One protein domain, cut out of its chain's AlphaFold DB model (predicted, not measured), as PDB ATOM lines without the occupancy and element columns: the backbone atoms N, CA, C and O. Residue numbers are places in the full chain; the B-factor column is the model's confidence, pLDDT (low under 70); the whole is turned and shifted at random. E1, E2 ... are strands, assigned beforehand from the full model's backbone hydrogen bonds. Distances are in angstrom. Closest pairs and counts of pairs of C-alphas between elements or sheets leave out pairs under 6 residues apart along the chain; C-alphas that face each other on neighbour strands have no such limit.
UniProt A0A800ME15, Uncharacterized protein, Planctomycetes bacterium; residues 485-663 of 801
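This is residues 485 to 663 of the 801 residues of an uncharacterized protein of Planctomycetes bacterium (UniProt A0A800ME15). Two strand-built lobes stand side by side: E1 to E8 make one, a strongly twisted branched sheet with the small sheet of E2 and E5 over part of one face, and E9 to E15 make the other, two small sheets partly face to face. Residues 566 to 580 lead from the first lobe to the second, and E3 and E4 come near E9 and E10 where the lobes meet. The printed part has 179 residues with fifteen named strands, E1 to E15 in order, and no named helix; the class is all strand, though under half of the residues, 86, are in named elements. In the second lobe the order E9 E15 E14 E11 is mixed and E10 E13 E12 is antiparallel. The whole is compact, with a radius of gyration of the C-alphas of 16.5 A and spans of 49 by 42 by 24 A.

E1, residues 488 to 490, begins at C-alpha 488, (-0.050, 8.716, -33.237). E2 is 494 to 498, E3 509 to 514, E4 517 to 522 and E5 528 to 532. E6, 539 to 548, is 28.6 A long. E7 is 554 to 556 and E8 560 to 565. E9, 581 to 585, begins at C-alpha 581, (-20.619, 23.846, -25.949). E10 is 591 to 594, E11 607 to 612, E12 617 to 619 and E13 627 to 632. E14, 638 to 648, is the longest at 34.0 A. E15, 656 to 662, is 19.7 A long and ends at C-alpha 662, (-27.573, 26.167, -13.380).

E1 is parallel to E8, with N 489 and O 563 3.0 A apart. E6 has E3 on one side, with N 511 and O 546 2.9 A apart, and E7 and E8 on the other, with N 547 and O 555 2.8 A apart and N 541 and O 562 3.0 A apart. E3 and E4 form a hairpin, with N 512 and O 520 2.8 A apart. E2 and E5 are antiparallel, with N 497 and O 529 2.8 A apart; the closest C-alphas of E4 and E5, those of Ala 520 and Leu 529, are 5.9 A apart. The closest C-alphas of E4 and E9, Ala 521 and Tyr 581, are 6.4 A apart. E9 and E15 are parallel, with N 583 and O 659 2.8 A apart; E14 is antiparallel to E15, N 660 and O 640 2.8 A apart, and to E11, N 609 and O 645 2.9 A apart. E13 is antiparallel to E10, N 593 and O 628 2.7 A apart, and to E12, N 618 and O 631 2.8 A apart.

The farthest C-alphas, Ser 569 and Thr 635, are 49.5 A apart. The printed part has no cut. The links E8 to E9 and E10 to E11 are long. Confidence is under 70 at residues 485, 500 to 504 and 524 to 527.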
ATOM      1  N   PRO A 485      -9.540   6.933 -33.753       67.19
ATOM      2  CA  PRO A 485      -8.582   7.965 -34.138       67.19
ATOM      3  C   PRO A 485      -7.324   7.332 -34.746       67.19
ATOM      4  O   PRO A 485      -7.002   6.174 -34.469       67.19
ATOM      5  N   ASN A 486      -6.554   8.108 -35.516       74.94
ATOM      6  CA  ASN A 486      -5.130   7.814 -35.683       74.94
ATOM      7  C   ASN A 486      -4.444   8.093 -34.332       74.94
ATOM      8  O   ASN A 486      -4.407   9.254 -33.920       74.94
ATOM      9  N   PRO A 487      -3.927   7.079 -33.616       83.88
ATOM     10  CA  PRO A 487      -3.492   7.262 -32.237       83.88
ATOM     11  C   PRO A 487      -2.099   7.890 -32.121       83.88
ATOM     12  O   PRO A 487      -1.613   8.052 -31.008       83.88
ATOM     13  N   VAL A 488      -1.426   8.201 -33.234       92.62
ATOM     14  CA  VAL A 488      -0.050   8.716 -33.237       92.62
ATOM     15  C   VAL A 488       0.063   9.936 -34.142       92.62
ATOM     16  O   VAL A 488      -0.403   9.915 -35.283       92.62
ATOM     17  N   GLY A 489       0.737  10.969 -33.644       94.56
ATOM     18  CA  GLY A 489       1.046  12.177 -34.394       94.56
ATOM     19  C   GLY A 489       2.081  13.053 -33.693       94.56
ATOM     20  O   GLY A 489       2.844  12.611 -32.832       94.56
ATOM     21  N   ASP A 490       2.103  14.310 -34.084       94.94
ATOM     22  CA  ASP A 490       2.929  15.386 -33.546       94.94
ATOM     23  C   ASP A 490       2.045  16.594 -33.188       94.94
ATOM     24  O   ASP A 490       0.814  16.499 -33.236       94.94
ATOM     25  N   LEU A 491       2.643  17.715 -32.783       95.00
ATOM     26  CA  LEU A 491       1.870  18.892 -32.376       95.00
ATOM     27  C   LEU A 491       1.070  19.509 -33.537       95.00
ATOM     28  O   LEU A 491      -0.015  20.042 -33.300       95.00
ATOM     29  N   ASP A 492       1.544  19.380 -34.780       93.56
ATOM     30  CA  ASP A 492       0.853  19.904 -35.967       93.56
ATOM     31  C   ASP A 492      -0.295  18.989 -36.426       93.56
ATOM     32  O   ASP A 492      -1.145  19.383 -37.231       93.56
ATOM     33  N   THR A 493      -0.318  17.741 -35.957       93.94
ATOM     34  CA  THR A 493      -1.295  16.744 -36.385       93.94
ATOM     35  C   THR A 493      -2.704  17.160 -35.967       93.94
ATOM     36  O   THR A 493      -2.993  17.358 -34.786       93.94
ATOM     37  N   LEU A 494      -3.610  17.232 -36.944       92.94
ATOM     38  CA  LEU A 494      -5.043  17.370 -36.711       92.94
ATOM     39  C   LEU A 494      -5.652  15.996 -36.433       92.94
ATOM     40  O   LEU A 494      -5.867  15.201 -37.352       92.94
ATOM     41  N   PHE A 495      -5.936  15.722 -35.166       92.00
ATOM     42  CA  PHE A 495      -6.576  14.486 -34.749       92.00
ATOM     43  C   PHE A 495      -8.072  14.563 -35.034       92.00
ATOM     44  O   PHE A 495      -8.764  15.467 -34.569       92.00
ATOM     45  N   GLU A 496      -8.567  13.599 -35.806       87.81
ATOM     46  CA  GLU A 496      -9.989  13.415 -36.063       87.81
ATOM     47  C   GLU A 496     -10.497  12.234 -35.236       87.81
ATOM     48  O   GLU A 496     -10.000  11.111 -35.342       87.81
ATOM     49  N   VAL A 497     -11.485  12.511 -34.391       80.94
ATOM     50  CA  VAL A 497     -12.159  11.538 -33.542       80.94
ATOM     51  C   VAL A 497     -13.553  11.316 -34.106       80.94
ATOM     52  O   VAL A 497     -14.452  12.147 -33.957       80.94
ATOM     53  N   GLN A 498     -13.717  10.185 -34.783       77.88
ATOM     54  CA  GLN A 498     -15.018   9.720 -35.246       77.88
ATOM     55  C   GLN A 498     -15.768   9.052 -34.097       77.88
ATOM     56  O   GLN A 498     -15.168   8.372 -33.262       77.88
ATOM     57  N   TRP A 499     -17.081   9.251 -34.070       75.06
ATOM     58  CA  TRP A 499     -17.965   8.691 -33.057       75.06
ATOM     59  C   TRP A 499     -19.242   8.169 -33.732       75.06
ATOM     60  O   TRP A 499     -19.700   8.717 -34.734       75.06
ATOM     61  N   GLY A 500     -19.812   7.087 -33.203       65.31
ATOM     62  CA  GLY A 500     -21.105   6.555 -33.630       65.31
ATOM     63  C   GLY A 500     -21.894   6.040 -32.432       65.31
ATOM     64  O   GLY A 500     -21.362   5.264 -31.646       65.31
ATOM     65  N   ALA A 501     -23.146   6.475 -32.290       62.16
ATOM     66  CA  ALA A 501     -24.044   6.027 -31.225       62.16
ATOM     67  C   ALA A 501     -24.956   4.891 -31.718       62.16
ATOM     68  O   ALA A 501     -25.442   4.926 -32.848       62.16
ATOM     69  N   TRP A 502     -25.235   3.913 -30.854       57.53
ATOM     70  CA  TRP A 502     -26.226   2.850 -31.095       57.53
ATOM     71  C   TRP A 502     -27.613   3.255 -30.561       57.53
ATOM     72  O   TRP A 502     -28.454   2.406 -30.278       57.53
ATOM     73  N   SER A 503     -27.852   4.560 -30.428       61.25
ATOM     74  CA  SER A 503     -29.088   5.128 -29.907       61.25
ATOM     75  C   SER A 503     -30.088   5.410 -31.030       61.25
ATOM     76  O   SER A 503     -29.723   5.800 -32.141       61.25
ATOM     77  N   SER A 504     -31.382   5.259 -30.732       58.88
ATOM     78  CA  SER A 504     -32.458   5.805 -31.573       58.88
ATOM     79  C   SER A 504     -32.596   7.328 -31.461       58.88
ATOM     80  O   SER A 504     -33.290   7.943 -32.271       58.88
ATOM     81  N   SER A 505     -31.975   7.922 -30.442       70.19
ATOM     82  CA  SER A 505     -31.966   9.349 -30.148       70.19
ATOM     83  C   SER A 505     -30.676   9.970 -30.680       70.19
ATOM     84  O   SER A 505     -29.594   9.408 -30.551       70.19
ATOM     85  N   VAL A 506     -30.780  11.147 -31.292       75.19
ATOM     86  CA  VAL A 506     -29.605  11.905 -31.739       75.19
ATOM     87  C   VAL A 506     -29.137  12.773 -30.566       75.19
ATOM     88  O   VAL A 506     -29.984  13.462 -29.989       75.19
ATOM     89  N   PRO A 507     -27.845  12.743 -30.184       81.06
ATOM     90  CA  PRO A 507     -27.335  13.660 -29.173       81.06
ATOM     91  C   PRO A 507     -27.459  15.100 -29.675       81.06
ATOM     92  O   PRO A 507     -27.201  15.380 -30.847       81.06
ATOM     93  N   ASP A 508     -27.854  16.018 -28.799       79.00
ATOM     94  CA  ASP A 508     -27.897  17.451 -29.109       79.00
ATOM     95  C   ASP A 508     -26.557  18.142 -28.835       79.00
ATOM     96  O   ASP A 508     -26.320  19.261 -29.294       79.00
ATOM     97  N   ARG A 509     -25.650  17.463 -28.124       83.81
ATOM     98  CA  ARG A 509     -24.294  17.938 -27.880       83.81
ATOM     99  C   ARG A 509     -23.313  16.779 -27.789       83.81
ATOM    100  O   ARG A 509     -23.520  15.824 -27.050       83.81
ATOM    101  N   VAL A 510     -22.192  16.915 -28.490       88.00
ATOM    102  CA  VAL A 510     -21.061  15.985 -28.419       88.00
ATOM    103  C   VAL A 510     -19.802  16.761 -28.083       88.00
ATOM    104  O   VAL A 510     -19.534  17.775 -28.723       88.00
ATOM    105  N   VAL A 511     -19.032  16.307 -27.093       91.31
ATOM    106  CA  VAL A 511     -17.785  16.960 -26.670       91.31
ATOM    107  C   VAL A 511     -16.625  15.971 -26.599       91.31
ATOM    108  O   VAL A 511     -16.799  14.805 -26.255       91.31
ATOM    109  N   LEU A 512     -15.426  16.458 -26.911       91.88
ATOM    110  CA  LEU A 512     -14.158  15.777 -26.679       91.88
ATOM    111  C   LEU A 512     -13.512  16.390 -25.440       91.88
ATOM    112  O   LEU A 512     -13.261  17.599 -25.405       91.88
ATOM    113  N   ARG A 513     -13.238  15.564 -24.435       93.44
ATOM    114  CA  ARG A 513     -12.579  15.954 -23.192       93.44
ATOM    115  C   ARG A 513     -11.113  15.559 -23.187       93.44
ATOM    116  O   ARG A 513     -10.755  14.509 -23.708       93.44
ATOM    117  N   HIS A 514     -10.292  16.380 -22.548       95.00
ATOM    118  CA  HIS A 514      -8.876  16.139 -22.290       95.00
ATOM    119  C   HIS A 514      -8.477  16.872 -21.006       95.00
ATOM    120  O   HIS A 514      -8.793  18.052 -20.883       95.00
ATOM    121  N   LEU A 515      -7.820  16.194 -20.053       94.44
ATOM    122  CA  LEU A 515      -7.443  16.770 -18.745       94.44
ATOM    123  C   LEU A 515      -8.598  17.561 -18.093       94.44
ATOM    124  O   LEU A 515      -8.456  18.717 -17.707       94.44
ATOM    125  N   GLY A 516      -9.793  16.963 -18.065       87.88
ATOM    126  CA  GLY A 516     -10.987  17.555 -17.454       87.88
ATOM    127  C   GLY A 516     -11.671  18.676 -18.253       87.88
ATOM    128  O   GLY A 516     -12.838  18.968 -17.984       87.88
ATOM    129  N   ARG A 517     -11.026  19.265 -19.273       91.69
ATOM    130  CA  ARG A 517     -11.612  20.330 -20.111       91.69
ATOM    131  C   ARG A 517     -12.209  19.812 -21.415       91.69
ATOM    132  O   ARG A 517     -11.816  18.762 -21.914       91.69
ATOM    133  N   VAL A 518     -13.122  20.587 -21.997       93.00
ATOM    134  CA  VAL A 518     -13.597  20.398 -23.377       93.00
ATOM    135  C   VAL A 518     -12.561  20.989 -24.335       93.00
ATOM    136  O   VAL A 518     -12.166  22.138 -24.165       93.00
ATOM    137  N   VAL A 519     -12.125  20.217 -25.332       93.31
ATOM    138  CA  VAL A 519     -11.156  20.651 -26.362       93.31
ATOM    139  C   VAL A 519     -11.750  20.701 -27.769       93.31
ATOM    140  O   VAL A 519     -11.257  21.444 -28.609       93.31
ATOM    141  N   ALA A 520     -12.832  19.964 -28.019       91.69
ATOM    142  CA  ALA A 520     -13.611  20.033 -29.251       91.69
ATOM    143  C   ALA A 520     -15.080  19.711 -28.959       91.69
ATOM    144  O   ALA A 520     -15.385  19.047 -27.968       91.69
ATOM    145  N   ALA A 521     -15.990  20.157 -29.820       90.38
ATOM    146  CA  ALA A 521     -17.408  19.838 -29.724       90.38
ATOM    147  C   ALA A 521     -18.068  19.842 -31.106       90.38
ATOM    148  O   ALA A 521     -17.630  20.553 -32.011       90.38
ATOM    149  N   ASP A 522     -19.136  19.064 -31.243       84.81
ATOM    150  CA  ASP A 522     -20.000  19.002 -32.419       84.81
ATOM    151  C   ASP A 522     -21.452  19.212 -31.955       84.81
ATOM    152  O   ASP A 522     -22.139  18.250 -31.598       84.81
ATOM    153  N   PRO A 523     -21.928  20.470 -31.904       71.12
ATOM    154  CA  PRO A 523     -23.288  20.785 -31.465       71.12
ATOM    155  C   PRO A 523     -24.355  20.375 -32.493       71.12
ATOM    156  O   PRO A 523     -25.543  20.488 -32.218       71.12
ATOM    157  N   ALA A 524     -23.955  19.949 -33.696       66.12
ATOM    158  CA  ALA A 524     -24.874  19.513 -34.744       66.12
ATOM    159  C   ALA A 524     -25.013  17.981 -34.813       66.12
ATOM    160  O   ALA A 524     -25.864  17.488 -35.554       66.12
ATOM    161  N   GLY A 525     -24.187  17.232 -34.072       66.56
ATOM    162  CA  GLY A 525     -24.203  15.768 -34.062       66.56
ATOM    163  C   GLY A 525     -23.850  15.147 -35.424       66.56
ATOM    164  O   GLY A 525     -24.394  14.107 -35.788       66.56
ATOM    165  N   THR A 526     -22.989  15.803 -36.210       60.12
ATOM    166  CA  THR A 526     -22.721  15.498 -37.628       60.12
ATOM    167  C   THR A 526     -21.573  14.515 -37.898       60.12
ATOM    168  O   THR A 526     -21.466  14.041 -39.030       60.12
ATOM    169  N   GLY A 527     -20.777  14.131 -36.889       68.00
ATOM    170  CA  GLY A 527     -20.073  12.832 -36.885       68.00
ATOM    171  C   GLY A 527     -18.546  12.822 -36.708       68.00
ATOM    172  O   GLY A 527     -17.956  11.743 -36.737       68.00
ATOM    173  N   SER A 528     -17.882  13.965 -36.494       78.94
ATOM    174  CA  SER A 528     -16.442  13.980 -36.165       78.94
ATOM    175  C   SER A 528     -16.049  15.162 -35.279       78.94
ATOM    176  O   SER A 528     -16.408  16.300 -35.574       78.94
ATOM    177  N   LEU A 529     -15.240  14.903 -34.255       87.88
ATOM    178  CA  LEU A 529     -14.585  15.919 -33.428       87.88
ATOM    179  C   LEU A 529     -13.144  16.086 -33.905       87.88
ATOM    180  O   LEU A 529     -12.502  15.107 -34.284       87.88
ATOM    181  N   ARG A 530     -12.626  17.315 -33.911       88.94
ATOM    182  CA  ARG A 530     -11.293  17.615 -34.449       88.94
ATOM    183  C   ARG A 530     -10.526  18.512 -33.494       88.94
ATOM    184  O   ARG A 530     -11.103  19.463 -32.975       88.94
ATOM    185  N   VAL A 531      -9.256  18.191 -33.264       93.50
ATOM    186  CA  VAL A 531      -8.359  18.966 -32.399       93.50
ATOM    187  C   VAL A 531      -6.907  18.790 -32.845       93.50
ATOM    188  O   VAL A 531      -6.482  17.675 -33.154       93.50
ATOM    189  N   HIS A 532      -6.136  19.871 -32.898       94.94
ATOM    190  CA  HIS A 532      -4.701  19.813 -33.178       94.94
ATOM    191  C   HIS A 532      -3.902  19.390 -31.940       94.94
ATOM    192  O   HIS A 532      -4.260  19.724 -30.807       94.94
ATOM    193  N   GLY A 533      -2.771  18.709 -32.155       95.50
ATOM    194  CA  GLY A 533      -1.851  18.308 -31.084       95.50
ATOM    195  C   GLY A 533      -1.383  19.480 -30.209       95.50
ATOM    196  O   GLY A 533      -1.253  19.324 -28.995       95.50
ATOM    197  N   HIS A 534      -1.255  20.680 -30.781       95.19
ATOM    198  CA  HIS A 534      -0.995  21.935 -30.064       95.19
ATOM    199  C   HIS A 534      -1.944  22.208 -28.889       95.19
ATOM    200  O   HIS A 534      -1.528  22.772 -27.878       95.19
ATOM    201  N   MET A 535      -3.205  21.780 -28.986       95.44
ATOM    202  CA  MET A 535      -4.205  21.980 -27.936       95.44
ATOM    203  C   MET A 535      -4.235  20.849 -26.900       95.44
ATOM    204  O   MET A 535      -4.970  20.934 -25.917       95.44
ATOM    205  N   LEU A 536      -3.455  19.787 -27.102       95.81
ATOM    206  CA  LEU A 536      -3.362  18.632 -26.204       95.81
ATOM    207  C   LEU A 536      -1.997  18.547 -25.504       95.81
ATOM    208  O   LEU A 536      -1.887  17.950 -24.437       95.81
ATOM    209  N   GLY A 537      -0.962  19.163 -26.081       96.00
ATOM    210  CA  GLY A 537       0.422  19.012 -25.635       96.00
ATOM    211  C   GLY A 537       1.030  17.676 -26.060       96.00
ATOM    212  O   GLY A 537       0.334  16.758 -26.494       96.00
ATOM    213  N   ALA A 538       2.351  17.564 -25.942       97.06
ATOM    214  CA  ALA A 538       3.055  16.335 -26.282       97.06
ATOM    215  C   ALA A 538       2.852  15.249 -25.206       97.06
ATOM    216  O   ALA A 538       2.349  15.498 -24.104       97.06
ATOM    217  N   GLY A 539       3.259  14.025 -25.531       96.88
ATOM    218  CA  GLY A 539       3.183  12.866 -24.654       96.88
ATOM    219  C   GLY A 539       1.875  12.071 -24.790       96.88
ATOM    220  O   GLY A 539       1.217  12.113 -25.833       96.88
ATOM    221  N   PRO A 540       1.516  11.287 -23.757       96.38
ATOM    222  CA  PRO A 540       0.359  10.391 -23.757       96.38
ATOM    223  C   PRO A 540      -0.940  11.144 -23.416       96.38
ATOM    224  O   PRO A 540      -1.502  10.997 -22.320       96.38
ATOM    225  N   ALA A 541      -1.425  11.946 -24.362       96.06
ATOM    226  CA  ALA A 541      -2.641  12.738 -24.219       96.06
ATOM    227  C   ALA A 541      -3.886  11.839 -24.238       96.06
ATOM    228  O   ALA A 541      -4.251  11.267 -25.265       96.06
ATOM    229  N   GLN A 542      -4.554  11.702 -23.094       93.44
ATOM    230  CA  GLN A 542      -5.804  10.947 -22.997       93.44
ATOM    231  C   GLN A 542      -6.985  11.839 -23.383       93.44
ATOM    232  O   GLN A 542      -7.109  12.955 -22.870       93.44
ATOM    233  N   VAL A 543      -7.840  11.347 -24.275       92.56
ATOM    234  CA  VAL A 543      -9.059  12.017 -24.727       92.56
ATOM    235  C   VAL A 543     -10.276  11.116 -24.538       92.56
ATOM    236  O   VAL A 543     -10.169   9.896 -24.636       92.56
ATOM    237  N   GLN A 544     -11.441  11.704 -24.280       90.88
ATOM    238  CA  GLN A 544     -12.692  10.966 -24.089       90.88
ATOM    239  C   GLN A 544     -13.848  11.687 -24.773       90.88
ATOM    240  O   GLN A 544     -13.967  12.905 -24.666       90.88
ATOM    241  N   VAL A 545     -14.707  10.941 -25.465       89.50
ATOM    242  CA  VAL A 545     -15.939  11.488 -26.044       89.50
ATOM    243  C   VAL A 545     -17.076  11.370 -25.035       89.50
ATOM    244  O   VAL A 545     -17.257  10.324 -24.413       89.50
ATOM    245  N   GLU A 546     -17.847  12.445 -24.904       89.56
ATOM    246  CA  GLU A 546     -19.063  12.518 -24.097       89.56
ATOM    247  C   GLU A 546     -20.219  13.009 -24.979       89.56
ATOM    248  O   GLU A 546     -20.124  14.052 -25.635       89.56
ATOM    249  N   LEU A 547     -21.298  12.228 -25.026       86.88
ATOM    250  CA  LEU A 547     -22.542  12.576 -25.703       86.88
ATOM    251  C   LEU A 547     -23.549  13.055 -24.663       86.88
ATOM    252  O   LEU A 547     -23.707  12.433 -23.614       86.88
ATOM    253  N   HIS A 548     -24.274  14.113 -24.985       85.94
ATOM    254  CA  HIS A 548     -25.409  14.582 -24.214       85.94
ATOM    255  C   HIS A 548     -26.665  14.489 -25.065       85.94
ATOM    256  O   HIS A 548     -26.651  14.793 -26.261       85.94
ATOM    257  N   PHE A 549     -27.739  14.043 -24.429       82.00
ATOM    258  CA  PHE A 549     -29.029  13.855 -25.065       82.00
ATOM    259  C   PHE A 549     -30.060  14.851 -24.511       82.00
ATOM    260  O   PHE A 549     -30.002  15.202 -23.328       82.00
ATOM    261  N   PRO A 550     -31.087  15.218 -25.305       79.44
ATOM    262  CA  PRO A 550     -32.141  16.146 -24.877       79.44
ATOM    263  C   PRO A 550     -32.928  15.718 -23.628       79.44
ATOM    264  O   PRO A 550     -33.617  16.527 -23.012       79.44
ATOM    265  N   ASN A 551     -32.881  14.433 -23.270       77.62
ATOM    266  CA  ASN A 551     -33.518  13.879 -22.075       77.62
ATOM    267  C   ASN A 551     -32.645  14.005 -20.807       77.62
ATOM    268  O   ASN A 551     -33.050  13.513 -19.757       77.62
ATOM    269  N   GLY A 552     -31.470  14.639 -20.899       78.38
ATOM    270  CA  GLY A 552     -30.519  14.810 -19.800       78.38
ATOM    271  C   GLY A 552     -29.539  13.648 -19.617       78.38
ATOM    272  O   GLY A 552     -28.648  13.747 -18.776       78.38
ATOM    273  N   VAL A 553     -29.663  12.570 -20.400       83.25
ATOM    274  CA  VAL A 553     -28.715  11.450 -20.359       83.25
ATOM    275  C   VAL A 553     -27.358  11.905 -20.889       83.25
ATOM    276  O   VAL A 553     -27.265  12.621 -21.891       83.25
ATOM    277  N   VAL A 554     -26.302  11.464 -20.212       87.75
ATOM    278  CA  VAL A 554     -24.912  11.637 -20.631       87.75
ATOM    279  C   VAL A 554     -24.319  10.254 -20.861       87.75
ATOM    280  O   VAL A 554     -24.464   9.396 -19.998       87.75
ATOM    281  N   LEU A 555     -23.669  10.047 -22.006       87.31
ATOM    282  CA  LEU A 555     -22.978   8.807 -22.359       87.31
ATOM    283  C   LEU A 555     -21.491   9.086 -22.565       87.31
ATOM    284  O   LEU A 555     -21.133   9.945 -23.374       87.31
ATOM    285  N   ARG A 556     -20.624   8.340 -21.879       88.69
ATOM    286  CA  ARG A 556     -19.164   8.441 -22.010       88.69
ATOM    287  C   ARG A 556     -18.572   7.188 -22.640       88.69
ATOM    288  O   ARG A 556     -18.963   6.076 -22.297       88.69
ATOM    289  N   ASP A 557     -17.600   7.352 -23.529       84.06
ATOM    290  CA  ASP A 557     -16.838   6.216 -24.065       84.06
ATOM    291  C   ASP A 557     -15.578   5.921 -23.250       84.06
ATOM    292  O   ASP A 557     -15.126   6.732 -22.441       84.06
ATOM    293  N   THR A 558     -14.978   4.766 -23.513       86.56
ATOM    294  CA  THR A 558     -13.637   4.421 -23.054       86.56
ATOM    295  C   THR A 558     -12.643   5.492 -23.524       86.56
ATOM    296  O   THR A 558     -12.584   5.796 -24.721       86.56
ATOM    297  N   PRO A 559     -11.843   6.082 -22.622       89.38
ATOM    298  CA  PRO A 559     -10.827   7.049 -23.009       89.38
ATOM    299  C   PRO A 559      -9.776   6.442 -23.951       89.38
ATOM    300  O   PRO A 559      -9.325   5.313 -23.762       89.38
ATOM    301  N   VAL A 560      -9.304   7.228 -24.918       88.50
ATOM    302  CA  VAL A 560      -8.239   6.844 -25.854       88.50
ATOM    303  C   VAL A 560      -6.993   7.677 -25.602       88.50
ATOM    304  O   VAL A 560      -7.072   8.873 -25.342       88.50
ATOM    305  N   VAL A 561      -5.823   7.048 -25.689       91.81
ATOM    306  CA  VAL A 561      -4.536   7.739 -25.567       91.81
ATOM    307  C   VAL A 561      -3.980   8.039 -26.955       91.81
ATOM    308  O   VAL A 561      -3.742   7.124 -27.744       91.81
ATOM    309  N   LEU A 562      -3.733   9.316 -27.220       94.38
ATOM    310  CA  LEU A 562      -3.003   9.811 -28.379       94.38
ATOM    311  C   LEU A 562      -1.527   9.975 -27.994       94.38
ATOM    312  O   LEU A 562      -1.206  10.585 -26.977       94.38
ATOM    313  N   GLN A 563      -0.628   9.405 -28.788       96.19
ATOM    314  CA  GLN A 563       0.816   9.562 -28.641       96.19
ATOM    315  C   GLN A 563       1.270  10.731 -29.510       96.19
ATOM    316  O   GLN A 563       1.343  10.607 -30.735       96.19
ATOM    317  N   ILE A 564       1.552  11.862 -28.870       96.94
ATOM    318  CA  ILE A 564       1.898  13.116 -29.542       96.94
ATOM    319  C   ILE A 564       3.385  13.386 -29.334       96.94
ATOM    320  O   ILE A 564       3.850  13.533 -28.205       96.94
ATOM    321  N   THR A 565       4.162  13.433 -30.410       96.38
ATOM    322  CA  THR A 565       5.574  13.831 -30.324       96.38
ATOM    323  C   THR A 565       5.708  15.350 -30.236       96.38
ATOM    324  O   THR A 565       4.910  16.075 -30.821       96.38
ATOM    325  N   ASP A 566       6.749  15.839 -29.561       93.56
ATOM    326  CA  ASP A 566       7.049  17.277 -29.424       93.56
ATOM    327  C   ASP A 566       7.656  17.895 -30.706       93.56
ATOM    328  O   ASP A 566       8.458  18.824 -30.678       93.56
ATOM    329  N   GLN A 567       7.355  17.314 -31.868       93.38
ATOM    330  CA  GLN A 567       7.753  17.868 -33.157       93.38
ATOM    331  C   GLN A 567       6.687  18.855 -33.638       93.38
ATOM    332  O   GLN A 567       5.491  18.626 -33.471       93.38
ATOM    333  N   SER A 568       7.132  19.953 -34.244       88.50
ATOM    334  CA  SER A 568       6.269  20.918 -34.925       88.50
ATOM    335  C   SER A 568       7.050  21.595 -36.048       88.50
ATOM    336  O   SER A 568       8.239  21.895 -35.910       88.50
ATOM    337  N   SER A 569       6.379  21.858 -37.164       82.19
ATOM    338  CA  SER A 569       6.868  22.652 -38.285       82.19
ATOM    339  C   SER A 569       6.926  24.143 -37.945       82.19
ATOM    340  O   SER A 569       7.595  24.905 -38.648       82.19
ATOM    341  N   GLY A 570       6.210  24.567 -36.892       75.56
ATOM    342  CA  GLY A 570       6.064  25.963 -36.484       75.56
ATOM    343  C   GLY A 570       5.416  26.851 -37.550       75.56
ATOM    344  O   GLY A 570       5.569  28.071 -37.497       75.56
ATOM    345  N   SER A 571       4.748  26.262 -38.548       70.19
ATOM    346  CA  SER A 571       4.303  26.958 -39.758       70.19
ATOM    347  C   SER A 571       2.789  27.139 -39.857       70.19
ATOM    348  O   SER A 571       2.313  27.320 -40.976       70.19
ATOM    349  N   GLY A 572       2.038  27.043 -38.754       78.25
ATOM    350  CA  GLY A 572       0.577  27.166 -38.763       78.25
ATOM    351  C   GLY A 572       0.108  28.420 -39.503       78.25
ATOM    352  O   GLY A 572       0.662  29.509 -39.328       78.25
ATOM    353  N   GLN A 573      -0.877  28.261 -40.387       84.44
ATOM    354  CA  GLN A 573      -1.351  29.326 -41.286       84.44
ATOM    355  C   GLN A 573      -2.844  29.607 -41.130       84.44
ATOM    356  O   GLN A 573      -3.354  30.549 -41.743       84.44
ATOM    357  N   ALA A 574      -3.561  28.808 -40.338       91.38
ATOM    358  CA  ALA A 574      -4.992  28.959 -40.162       91.38
ATOM    359  C   ALA A 574      -5.338  29.949 -39.038       91.38
ATOM    360  O   ALA A 574      -4.663  30.053 -38.006       91.38
ATOM    361  N   ALA A 575      -6.440  30.676 -39.235       93.62
ATOM    362  CA  ALA A 575      -7.127  31.329 -38.128       93.62
ATOM    363  C   ALA A 575      -7.703  30.253 -37.180       93.62
ATOM    364  O   ALA A 575      -8.033  29.158 -37.647       93.62
ATOM    365  N   PRO A 576      -7.856  30.542 -35.876       95.88
ATOM    366  CA  PRO A 576      -8.409  29.579 -34.932       95.88
ATOM    367  C   PRO A 576      -9.866  29.233 -35.253       95.88
ATOM    368  O   PRO A 576     -10.574  29.998 -35.910       95.88
ATOM    369  N   THR A 577     -10.350  28.128 -34.694       95.12
ATOM    370  CA  THR A 577     -11.775  27.775 -34.678       95.12
ATOM    371  C   THR A 577     -12.277  27.775 -33.240       95.12
ATOM    372  O   THR A 577     -11.795  26.995 -32.426       95.12
ATOM    373  N   ALA A 578     -13.238  28.641 -32.912       95.62
ATOM    374  CA  ALA A 578     -13.851  28.668 -31.585       95.62
ATOM    375  C   ALA A 578     -14.987  27.647 -31.514       95.62
ATOM    376  O   ALA A 578     -15.749  27.482 -32.472       95.62
ATOM    377  N   VAL A 579     -15.122  26.987 -30.369       92.25
ATOM    378  CA  VAL A 579     -16.017  25.841 -30.207       92.25
ATOM    379  C   VAL A 579     -17.151  26.178 -29.239       92.25
ATOM    380  O   VAL A 579     -16.922  26.578 -28.098       92.25
ATOM    381  N   SER A 580     -18.393  26.006 -29.697       92.31
ATOM    382  CA  SER A 580     -19.587  26.131 -28.852       92.31
ATOM    383  C   SER A 580     -19.816  24.851 -28.053       92.31
ATOM    384  O   SER A 580     -19.682  23.755 -28.595       92.31
ATOM    385  N   TYR A 581     -20.212  24.974 -26.791       90.50
ATOM    386  CA  TYR A 581     -20.619  23.846 -25.949       90.50
ATOM    387  C   TYR A 581     -21.545  24.344 -24.837       90.50
ATOM    388  O   TYR A 581     -21.876  25.526 -24.782       90.50
ATOM    389  N   SER A 582     -21.968  23.463 -23.938       90.12
ATOM    390  CA  SER A 582     -22.664  23.892 -22.732       90.12
ATOM    391  C   SER A 582     -22.080  23.255 -21.486       90.12
ATOM    392  O   SER A 582     -21.443  22.196 -21.529       90.12
ATOM    393  N   ARG A 583     -22.263  23.952 -20.370       91.06
ATOM    394  CA  ARG A 583     -21.679  23.612 -19.085       91.06
ATOM    395  C   ARG A 583     -22.727  23.665 -17.988       91.06
ATOM    396  O   ARG A 583     -23.340  24.703 -17.760       91.06
ATOM    397  N   THR A 584     -22.841  22.566 -17.255       91.25
ATOM    398  CA  THR A 584     -23.623  22.516 -16.021       91.25
ATOM    399  C   THR A 584     -22.834  23.111 -14.859       91.25
ATOM    400  O   THR A 584     -21.660  22.788 -14.669       91.25
ATOM    401  N   ILE A 585     -23.486  23.977 -14.091       94.19
ATOM    402  CA  ILE A 585     -22.984  24.606 -12.871       94.19
ATOM    403  C   ILE A 585     -23.781  24.011 -11.712       94.19
ATOM    404  O   ILE A 585     -24.992  24.179 -11.659       94.19
ATOM    405  N   THR A 586     -23.116  23.314 -10.796       89.94
ATOM    406  CA  THR A 586     -23.717  22.496  -9.726       89.94
ATOM    407  C   THR A 586     -23.571  23.109  -8.332       89.94
ATOM    408  O   THR A 586     -24.005  22.530  -7.336       89.94
ATOM    409  N   SER A 587     -22.969  24.296  -8.234       88.44
ATOM    410  CA  SER A 587     -22.874  25.059  -6.989       88.44
ATOM    411  C   SER A 587     -22.973  26.561  -7.240       88.44
ATOM    412  O   SER A 587     -22.645  27.043  -8.326       88.44
ATOM    413  N   ASN A 588     -23.352  27.309  -6.205       87.00
ATOM    414  CA  ASN A 588     -23.362  28.772  -6.215       87.00
ATOM    415  C   ASN A 588     -21.964  29.397  -6.006       87.00
ATOM    416  O   ASN A 588     -21.858  30.616  -5.877       87.00
ATOM    417  N   ALA A 589     -20.899  28.594  -5.933       90.69
ATOM    418  CA  ALA A 589     -19.531  29.090  -5.837       90.69
ATOM    419  C   ALA A 589     -19.022  29.576  -7.201       90.69
ATOM    420  O   ALA A 589     -19.575  29.229  -8.249       90.69
ATOM    421  N   ALA A 590     -17.940  30.358  -7.188       95.75
ATOM    422  CA  ALA A 590     -17.242  30.734  -8.409       95.75
ATOM    423  C   ALA A 590     -16.897  29.492  -9.251       95.75
ATOM    424  O   ALA A 590     -16.608  28.425  -8.719       95.75
ATOM    425  N   PHE A 591     -16.926  29.614 -10.570       96.44
ATOM    426  CA  PHE A 591     -16.563  28.532 -11.477       96.44
ATOM    427  C   PHE A 591     -15.629  29.049 -12.559       96.44
ATOM    428  O   PHE A 591     -15.736  30.195 -13.008       96.44
ATOM    429  N   LEU A 592     -14.707  28.189 -12.976       96.31
ATOM    430  CA  LEU A 592     -13.802  28.468 -14.079       96.31
ATOM    431  C   LEU A 592     -14.444  27.986 -15.361       96.31
ATOM    432  O   LEU A 592     -14.617  26.791 -15.499       96.31
ATOM    433  N   LEU A 593     -14.739  28.856 -16.316       95.56
ATOM    434  CA  LEU A 593     -15.273  28.518 -17.628       95.56
ATOM    435  C   LEU A 593     -14.178  28.432 -18.698       95.56
ATOM    436  O   LEU A 593     -13.521  29.425 -18.987       95.56
ATOM    437  N   GLU A 594     -14.036  27.275 -19.342       93.12
ATOM    438  CA  GLU A 594     -13.140  27.094 -20.492       93.12
ATOM    439  C   GLU A 594     -13.726  27.732 -21.752       93.12
ATOM    440  O   GLU A 594     -14.927  27.602 -22.007       93.12
ATOM    441  N   LEU A 595     -12.873  28.345 -22.572       94.88
ATOM    442  CA  LEU A 595     -13.207  28.910 -23.877       94.88
ATOM    443  C   LEU A 595     -12.472  28.118 -24.980       94.88
ATOM    444  O   LEU A 595     -11.405  28.528 -25.440       94.88
ATOM    445  N   PRO A 596     -12.984  26.948 -25.400       93.06
ATOM    446  CA  PRO A 596     -12.265  26.067 -26.311       93.06
ATOM    447  C   PRO A 596     -12.056  26.709 -27.687       93.06
ATOM    448  O   PRO A 596     -12.995  27.182 -28.334       93.06
ATOM    449  N   GLY A 597     -10.802  26.707 -28.137       93.25
ATOM    450  CA  GLY A 597     -10.395  27.163 -29.459       93.25
ATOM    451  C   GLY A 597      -9.326  26.243 -30.031       93.25
ATOM    452  O   GLY A 597      -8.317  26.012 -29.376       93.25
ATOM    453  N   ASP A 598      -9.553  25.730 -31.233       94.38
ATOM    454  CA  ASP A 598      -8.618  24.870 -31.956       94.38
ATOM    455  C   ASP A 598      -7.734  25.686 -32.908       94.38
ATOM    456  O   ASP A 598      -8.212  26.639 -33.535       94.38
ATOM    457  N   MET A 599      -6.449  25.336 -33.016       93.50
ATOM    458  CA  MET A 599      -5.497  26.014 -33.903       93.50
ATOM    459  C   MET A 599      -4.272  25.151 -34.233       93.50
ATOM    460  O   MET A 599      -3.836  24.335 -33.430       93.50
ATOM    461  N   ASP A 600      -3.688  25.394 -35.406       92.56
ATOM    462  CA  ASP A 600      -2.560  24.661 -36.002       92.56
ATOM    463  C   ASP A 600      -1.178  25.213 -35.598       92.56
ATOM    464  O   ASP A 600      -0.194  25.053 -36.317       92.56
ATOM    465  N   GLN A 601      -1.106  25.922 -34.471       91.19
ATOM    466  CA  GLN A 601       0.122  26.517 -33.946       91.19
ATOM    467  C   GLN A 601       0.060  26.655 -32.426       91.19
ATOM    468  O   GLN A 601      -0.998  26.504 -31.817       91.19
ATOM    469  N   ASN A 602       1.192  26.997 -31.806       91.00
ATOM    470  CA  ASN A 602       1.263  27.208 -30.363       91.00
ATOM    471  C   ASN A 602       0.256  28.296 -29.902       91.00
ATOM    472  O   ASN A 602       0.324  29.433 -30.392       91.00
ATOM    473  N   PRO A 603      -0.645  27.985 -28.948       92.38
ATOM    474  CA  PRO A 603      -1.670  28.912 -28.473       92.38
ATOM    475  C   PRO A 603      -1.145  30.056 -27.593       92.38
ATOM    476  O   PRO A 603      -1.921  30.946 -27.251       92.38
ATOM    477  N   SER A 604       0.145  30.091 -27.241       90.06
ATOM    478  CA  SER A 604       0.720  31.068 -26.300       90.06
ATOM    479  C   SER A 604       0.522  32.538 -26.698       90.06
ATOM    480  O   SER A 604       0.559  33.417 -25.840       90.06
ATOM    481  N   ASN A 605       0.338  32.817 -27.993       87.12
ATOM    482  CA  ASN A 605       0.122  34.166 -28.531       87.12
ATOM    483  C   ASN A 605      -1.336  34.431 -28.940       87.12
ATOM    484  O   ASN A 605      -1.623  35.482 -29.517       87.12
ATOM    485  N   ALA A 606      -2.243  33.481 -28.705       94.19
ATOM    486  CA  ALA A 606      -3.657  33.662 -28.986       94.19
ATOM    487  C   ALA A 606      -4.352  34.443 -27.858       94.19
ATOM    488  O   ALA A 606      -3.909  34.466 -26.709       94.19
ATOM    489  N   THR A 607      -5.461  35.095 -28.194       96.06
ATOM    490  CA  THR A 607      -6.293  35.858 -27.256       96.06
ATOM    491  C   THR A 607      -7.745  35.429 -27.375       96.06
ATOM    492  O   THR A 607      -8.242  35.275 -28.492       96.06
ATOM    493  N   TRP A 608      -8.436  35.309 -26.243       96.62
ATOM    494  CA  TRP A 608      -9.840  34.909 -26.173       96.62
ATOM    495  C   TRP A 608     -10.690  36.076 -25.685       96.62
ATOM    496  O   TRP A 608     -10.582  36.502 -24.536       96.62
ATOM    497  N   GLU A 609     -11.536  36.600 -26.558       96.25
ATOM    498  CA  GLU A 609     -12.369  37.763 -26.272       96.25
ATOM    499  C   GLU A 609     -13.820  37.337 -26.058       96.25
ATOM    500  O   GLU A 609     -14.404  36.669 -26.913       96.25
ATOM    501  N   LEU A 610     -14.413  37.748 -24.932       96.94
ATOM    502  CA  LEU A 610     -15.858  37.652 -24.733       96.94
ATOM    503  C   LEU A 610     -16.553  38.782 -25.494       96.94
ATOM    504  O   LEU A 610     -16.219  39.951 -25.321       96.94
ATOM    505  N   LEU A 611     -17.549  38.423 -26.297       97.50
ATOM    506  CA  LEU A 611     -18.390  39.361 -27.038       97.50
ATOM    507  C   LEU A 611     -19.668  39.713 -26.271       97.50
ATOM    508  O   LEU A 611     -20.180  40.826 -26.384       97.50
ATOM    509  N   THR A 612     -20.190  38.763 -25.496       97.44
ATOM    510  CA  THR A 612     -21.335  38.963 -24.603       97.44
ATOM    511  C   THR A 612     -21.045  38.325 -23.253       97.44
ATOM    512  O   THR A 612     -20.402  37.281 -23.197       97.44
ATOM    513  N   GLU A 613     -21.542  38.935 -22.183       96.81
ATOM    514  CA  GLU A 613     -21.459  38.408 -20.816       96.81
ATOM    515  C   GLU A 613     -22.745  37.631 -20.463       96.81
ATOM    516  O   GLU A 613     -23.808  37.957 -21.008       96.81
ATOM    517  N   PRO A 614     -22.678  36.633 -19.561       97.06
ATOM    518  CA  PRO A 614     -23.860  35.958 -19.030       97.06
ATOM    519  C   PRO A 614     -24.704  36.918 -18.176       97.06
ATOM    520  O   PRO A 614     -24.179  37.805 -17.501       97.06
ATOM    521  N   ALA A 615     -26.027  36.752 -18.181       96.00
ATOM    522  CA  ALA A 615     -26.935  37.625 -17.429       96.00
ATOM    523  C   ALA A 615     -27.047  37.244 -15.940       96.00
ATOM    524  O   ALA A 615     -27.403  38.075 -15.101       96.00
ATOM    525  N   GLN A 616     -26.772  35.983 -15.609       95.38
ATOM    526  CA  GLN A 616     -26.959  35.388 -14.287       95.38
ATOM    527  C   GLN A 616     -25.637  35.070 -13.574       95.38
ATOM    528  O   GLN A 616     -25.659  34.467 -12.503       95.38
ATOM    529  N   ALA A 617     -24.496  35.506 -14.109       95.94
ATOM    530  CA  ALA A 617     -23.208  35.402 -13.433       95.94
ATOM    531  C   ALA A 617     -22.351  36.652 -13.648       95.94
ATOM    532  O   ALA A 617     -22.424  37.313 -14.679       95.94
ATOM    533  N   THR A 618     -21.513  36.965 -12.663       96.12
ATOM    534  CA  THR A 618     -20.590  38.102 -12.705       96.12
ATOM    535  C   THR A 618     -19.178  37.614 -12.993       96.12
ATOM    536  O   THR A 618     -18.645  36.778 -12.263       96.12
ATOM    537  N   ARG A 619     -18.550  38.146 -14.042       96.19
ATOM    538  CA  ARG A 619     -17.157  37.851 -14.392       96.19
ATOM    539  C   ARG A 619     -16.190  38.470 -13.379       96.19
ATOM    540  O   ARG A 619     -16.315  39.648 -13.051       96.19
ATOM    541  N   LEU A 620     -15.217  37.693 -12.901       95.12
ATOM    542  CA  LEU A 620     -14.253  38.128 -11.875       95.12
ATOM    543  C   LEU A 620     -12.978  38.759 -12.453       95.12
ATOM    544  O   LEU A 620     -12.281  39.488 -11.755       95.12
ATOM    545  N   SER A 621     -12.662  38.506 -13.726       90.75
ATOM    546  CA  SER A 621     -11.511  39.099 -14.414       90.75
ATOM    547  C   SER A 621     -11.830  39.398 -15.868       90.75
ATOM    548  O   SER A 621     -12.379  38.550 -16.559       90.75
ATOM    549  N   ASN A 622     -11.408  40.564 -16.357       89.06
ATOM    550  CA  ASN A 622     -11.578  40.965 -17.757       89.06
ATOM    551  C   ASN A 622     -10.398  40.556 -18.656       89.06
ATOM    552  O   ASN A 622     -10.350  40.949 -19.822       89.06
ATOM    553  N   THR A 623      -9.420  39.807 -18.137       90.19
ATOM    554  CA  THR A 623      -8.265  39.366 -18.930       90.19
ATOM    555  C   THR A 623      -8.714  38.386 -20.028       90.19
ATOM    556  O   THR A 623      -9.433  37.437 -19.716       90.19
ATOM    557  N   PRO A 624      -8.321  38.579 -21.302       92.00
ATOM    558  CA  PRO A 624      -8.767  37.757 -22.433       92.00
ATOM    559  C   PRO A 624      -8.001  36.422 -22.551       92.00
ATOM    560  O   PRO A 624      -7.225  36.197 -23.481       92.00
ATOM    561  N   THR A 625      -8.189  35.548 -21.566       94.19
ATOM    562  CA  THR A 625      -7.567  34.219 -21.439       94.19
ATOM    563  C   THR A 625      -8.452  33.098 -21.985       94.19
ATOM    564  O   THR A 625      -9.673  33.239 -22.021       94.19
ATOM    565  N   ALA A 626      -7.841  31.952 -22.322       94.75
ATOM    566  CA  ALA A 626      -8.513  30.716 -22.766       94.75
ATOM    567  C   ALA A 626      -9.517  30.115 -21.763       94.75
ATOM    568  O   ALA A 626     -10.224  29.162 -22.068       94.75
ATOM    569  N   TRP A 627      -9.576  30.685 -20.569       95.19
ATOM    570  CA  TRP A 627     -10.480  30.369 -19.480       95.19
ATOM    571  C   TRP A 627     -10.932  31.684 -18.844       95.19
ATOM    572  O   TRP A 627     -10.234  32.695 -18.927       95.19
ATOM    573  N   GLN A 628     -12.093  31.694 -18.210       96.25
ATOM    574  CA  GLN A 628     -12.664  32.842 -17.506       96.25
ATOM    575  C   GLN A 628     -13.210  32.393 -16.160       96.25
ATOM    576  O   GLN A 628     -13.484  31.217 -15.976       96.25
ATOM    577  N   VAL A 629     -13.390  33.309 -15.211       97.62
ATOM    578  CA  VAL A 629     -13.964  32.966 -13.902       97.62
ATOM    579  C   VAL A 629     -15.210  33.787 -13.676       97.62
ATOM    580  O   VAL A 629     -15.192  35.009 -13.839       97.62
ATOM    581  N   PHE A 630     -16.275  33.107 -13.279       97.81
ATOM    582  CA  PHE A 630     -17.569  33.708 -13.023       97.81
ATOM    583  C   PHE A 630     -18.065  33.324 -11.638       97.81
ATOM    584  O   PHE A 630     -17.914  32.186 -11.205       97.81
ATOM    585  N   GLN A 631     -18.696  34.270 -10.958       96.12
ATOM    586  CA  GLN A 631     -19.469  34.042  -9.748       96.12
ATOM    587  C   GLN A 631     -20.954  34.001 -10.132       96.12
ATOM    588  O   GLN A 631     -21.463  35.023 -10.602       96.12
ATOM    589  N   PRO A 632     -21.667  32.871  -9.951       94.69
ATOM    590  CA  PRO A 632     -23.113  32.840 -10.123       94.69
ATOM    591  C   PRO A 632     -23.783  33.904  -9.252       94.69
ATOM    592  O   PRO A 632     -23.426  34.079  -8.080       94.69
ATOM    593  N   ASN A 633     -24.763  34.609  -9.813       89.19
ATOM    594  CA  ASN A 633     -25.614  35.501  -9.039       89.19
ATOM    595  C   ASN A 633     -26.452  34.653  -8.058       89.19
ATOM    596  O   ASN A 633     -26.811  33.524  -8.396       89.19
ATOM    597  N   PRO A 634     -26.843  35.172  -6.879       80.06
ATOM    598  CA  PRO A 634     -27.616  34.400  -5.894       80.06
ATOM    599  C   PRO A 634     -28.922  33.790  -6.428       80.06
ATOM    600  O   PRO A 634     -29.408  32.810  -5.879       80.06
ATOM    601  N   THR A 635     -29.484  34.367  -7.495       79.31
ATOM    602  CA  THR A 635     -30.728  33.944  -8.159       79.31
ATOM    603  C   THR A 635     -30.520  33.067  -9.393       79.31
ATOM    604  O   THR A 635     -31.495  32.789 -10.092       79.31
ATOM    605  N   ALA A 636     -29.275  32.712  -9.724       86.50
ATOM    606  CA  ALA A 636     -28.961  32.000 -10.953       86.50
ATOM    607  C   ALA A 636     -29.724  30.668 -11.026       86.50
ATOM    608  O   ALA A 636     -29.664  29.856 -10.104       86.50
ATOM    609  N   SER A 637     -30.488  30.476 -12.099       88.44
ATOM    610  CA  SER A 637     -31.297  29.276 -12.327       88.44
ATOM    611  C   SER A 637     -31.578  29.073 -13.819       88.44
ATOM    612  O   SER A 637     -31.545  30.022 -14.607       88.44
ATOM    613  N   GLY A 638     -31.872  27.836 -14.222       89.38
ATOM    614  CA  GLY A 638     -32.185  27.519 -15.616       89.38
ATOM    615  C   GLY A 638     -30.982  27.693 -16.546       89.38
ATOM    616  O   GLY A 638     -29.872  27.303 -16.191       89.38
ATOM    617  N   SER A 639     -31.216  28.253 -17.736       92.06
ATOM    618  CA  SER A 639     -30.192  28.461 -18.769       92.06
ATOM    619  C   SER A 639     -29.797  29.939 -18.898       92.06
ATOM    620  O   SER A 639     -30.607  30.845 -18.683       92.06
ATOM    621  N   ASP A 640     -28.537  30.177 -19.239       96.44
ATOM    622  CA  ASP A 640     -27.924  31.472 -19.535       96.44
ATOM    623  C   ASP A 640     -26.836  31.265 -20.596       96.44
ATOM    624  O   ASP A 640     -26.525  30.129 -20.958       96.44
ATOM    625  N   GLY A 641     -26.242  32.324 -21.133       96.00
ATOM    626  CA  GLY A 641     -25.240  32.133 -22.170       96.00
ATOM    627  C   GLY A 641     -24.338  33.318 -22.422       96.00
ATOM    628  O   GLY A 641     -24.658  34.466 -22.126       96.00
ATOM    629  N   LEU A 642     -23.194  33.009 -23.017       97.69
ATOM    630  CA  LEU A 642     -22.204  33.987 -23.432       97.69
ATOM    631  C   LEU A 642     -21.603  33.613 -24.781       97.69
ATOM    632  O   LEU A 642     -21.736  32.480 -25.240       97.69
ATOM    633  N   SER A 643     -20.941  34.566 -25.428       98.06
ATOM    634  CA  SER A 643     -20.300  34.345 -26.722       98.06
ATOM    635  C   SER A 643     -18.879  34.872 -26.731       98.06
ATOM    636  O   SER A 643     -18.563  35.832 -26.029       98.06
ATOM    637  N   PHE A 644     -18.014  34.224 -27.508       98.12
ATOM    638  CA  PHE A 644     -16.592  34.539 -27.559       98.12
ATOM    639  C   PHE A 644     -15.984  34.278 -28.941       98.12
ATOM    640  O   PHE A 644     -16.565  33.579 -29.779       98.12
ATOM    641  N   GLN A 645     -14.799  34.840 -29.162       98.12
ATOM    642  CA  GLN A 645     -13.936  34.573 -30.312       98.12
ATOM    643  C   GLN A 645     -12.487  34.385 -29.866       98.12
ATOM    644  O   GLN A 645     -12.075  34.862 -28.809       98.12
ATOM    645  N   VAL A 646     -11.706  33.708 -30.705       97.62
ATOM    646  CA  VAL A 646     -10.274  33.481 -30.511       97.62
ATOM    647  C   VAL A 646      -9.519  34.124 -31.664       97.62
ATOM    648  O   VAL A 646      -9.877  33.936 -32.827       97.62
ATOM    649  N   THR A 647      -8.475  34.884 -31.355       96.94
ATOM    650  CA  THR A 647      -7.627  35.542 -32.356       96.94
ATOM    651  C   THR A 647      -6.182  35.103 -32.186       96.94
ATOM    652  O   THR A 647      -5.676  35.070 -31.068       96.94
ATOM    653  N   ASN A 648      -5.517  34.779 -33.293       94.06
ATOM    654  CA  ASN A 648      -4.071  34.567 -33.366       94.06
ATOM    655  C   ASN A 648      -3.469  35.465 -34.469       94.06
ATOM    656  O   ASN A 648      -4.150  36.315 -35.045       94.06
ATOM    657  N   SER A 649      -2.189  35.274 -34.791       92.06
ATOM    658  CA  SER A 649      -1.486  36.017 -35.852       92.06
ATOM    659  C   SER A 649      -2.089  35.864 -37.257       92.06
ATOM    660  O   SER A 649      -1.880  36.733 -38.102       92.06
ATOM    661  N   ASN A 650      -2.825  34.781 -37.509       92.88
ATOM    662  CA  ASN A 650      -3.380  34.417 -38.812       92.88
ATOM    663  C   ASN A 650      -4.852  34.836 -38.980       92.88
ATOM    664  O   ASN A 650      -5.376  34.795 -40.094       92.88
ATOM    665  N   GLY A 651      -5.524  35.265 -37.906       95.69
ATOM    666  CA  GLY A 651      -6.872  35.822 -37.969       95.69
ATOM    667  C   GLY A 651      -7.720  35.555 -36.729       95.69
ATOM    668  O   GLY A 651      -7.238  35.082 -35.701       95.69
ATOM    669  N   THR A 652      -9.008  35.865 -36.861       97.56
ATOM    670  CA  THR A 652     -10.035  35.695 -35.824       97.56
ATOM    671  C   THR A 652     -10.983  34.565 -36.210       97.56
ATOM    672  O   THR A 652     -11.348  34.424 -37.378       97.56
ATOM    673  N   SER A 653     -11.386  33.770 -35.226       97.69
ATOM    674  CA  SER A 653     -12.294  32.640 -35.389       97.69
ATOM    675  C   SER A 653     -13.735  33.043 -35.725       97.69
ATOM    676  O   SER A 653     -14.142  34.206 -35.640       97.69
ATOM    677  N   ASN A 654     -14.569  32.039 -35.999       96.56
ATOM    678  CA  ASN A 654     -16.020  32.150 -35.840       96.56
ATOM    679  C   ASN A 654     -16.401  32.585 -34.410       96.56
ATOM    680  O   ASN A 654     -15.624  32.400 -33.474       96.56
ATOM    681  N   VAL A 655     -17.613  33.121 -34.246       97.44
ATOM    682  CA  VAL A 655     -18.214  33.330 -32.920       97.44
ATOM    683  C   VAL A 655     -18.703  31.986 -32.392       97.44
ATOM    684  O   VAL A 655     -19.446  31.288 -33.086       97.44
ATOM    685  N   ALA A 656     -18.293  31.639 -31.178       96.06
ATOM    686  CA  ALA A 656     -18.811  30.500 -30.436       96.06
ATOM    687  C   ALA A 656     -19.704  30.971 -29.285       96.06
ATOM    688  O   ALA A 656     -19.568  32.094 -28.797       96.06
ATOM    689  N   THR A 657     -20.614  30.104 -28.852       95.44
ATOM    690  CA  THR A 657     -21.538  30.352 -27.742       95.44
ATOM    691  C   THR A 657     -21.375  29.259 -26.701       95.44
ATOM    692  O   THR A 657     -21.335  28.078 -27.044       95.44
ATOM    693  N   ILE A 658     -21.295  29.659 -25.433       95.00
ATOM    694  CA  ILE A 658     -21.350  28.739 -24.304       95.00
ATOM    695  C   ILE A 658     -22.684  28.928 -23.600       95.00
ATOM    696  O   ILE A 658     -23.002  30.037 -23.174       95.00
ATOM    697  N   GLU A 659     -23.445  27.847 -23.480       94.50
ATOM    698  CA  GLU A 659     -24.650  27.807 -22.653       94.50
ATOM    699  C   GLU A 659     -24.293  27.345 -21.233       94.50
ATOM    700  O   GLU A 659     -23.581  26.358 -21.038       94.50
ATOM    701  N   LEU A 660     -24.782  28.067 -20.230       95.50
ATOM    702  CA  LEU A 660     -24.625  27.753 -18.815       95.50
ATOM    703  C   LEU A 660     -25.940  27.177 -18.292       95.50
ATOM    704  O   LEU A 660     -26.980  27.811 -18.426       95.50
ATOM    705  N   LEU A 661     -25.886  25.997 -17.678       92.69
ATOM    706  CA  LEU A 661     -27.039  25.317 -17.088       92.69
ATOM    707  C   LEU A 661     -26.874  25.297 -15.566       92.69
ATOM    708  O   LEU A 661     -26.035  24.565 -15.047       92.69
ATOM    709  N   TYR A 662     -27.639  26.108 -14.842       92.31
ATOM    710  CA  TYR A 662     -27.573  26.167 -13.380       92.31
ATOM    711  C   TYR A 662     -28.414  25.046 -12.759       92.31
ATOM    712  O   TYR A 662     -29.644  25.070 -12.829       92.31
ATOM    713  N   ASP A 663     -27.733  24.088 -12.134       87.75
ATOM    714  CA  ASP A 663     -28.280  22.902 -11.470       87.75
ATOM    715  C   ASP A 663     -27.842  22.853  -9.997       87.75
ATOM    716  O   ASP A 663     -27.136  21.960  -9.530       87.75
TER     717      ASP A 663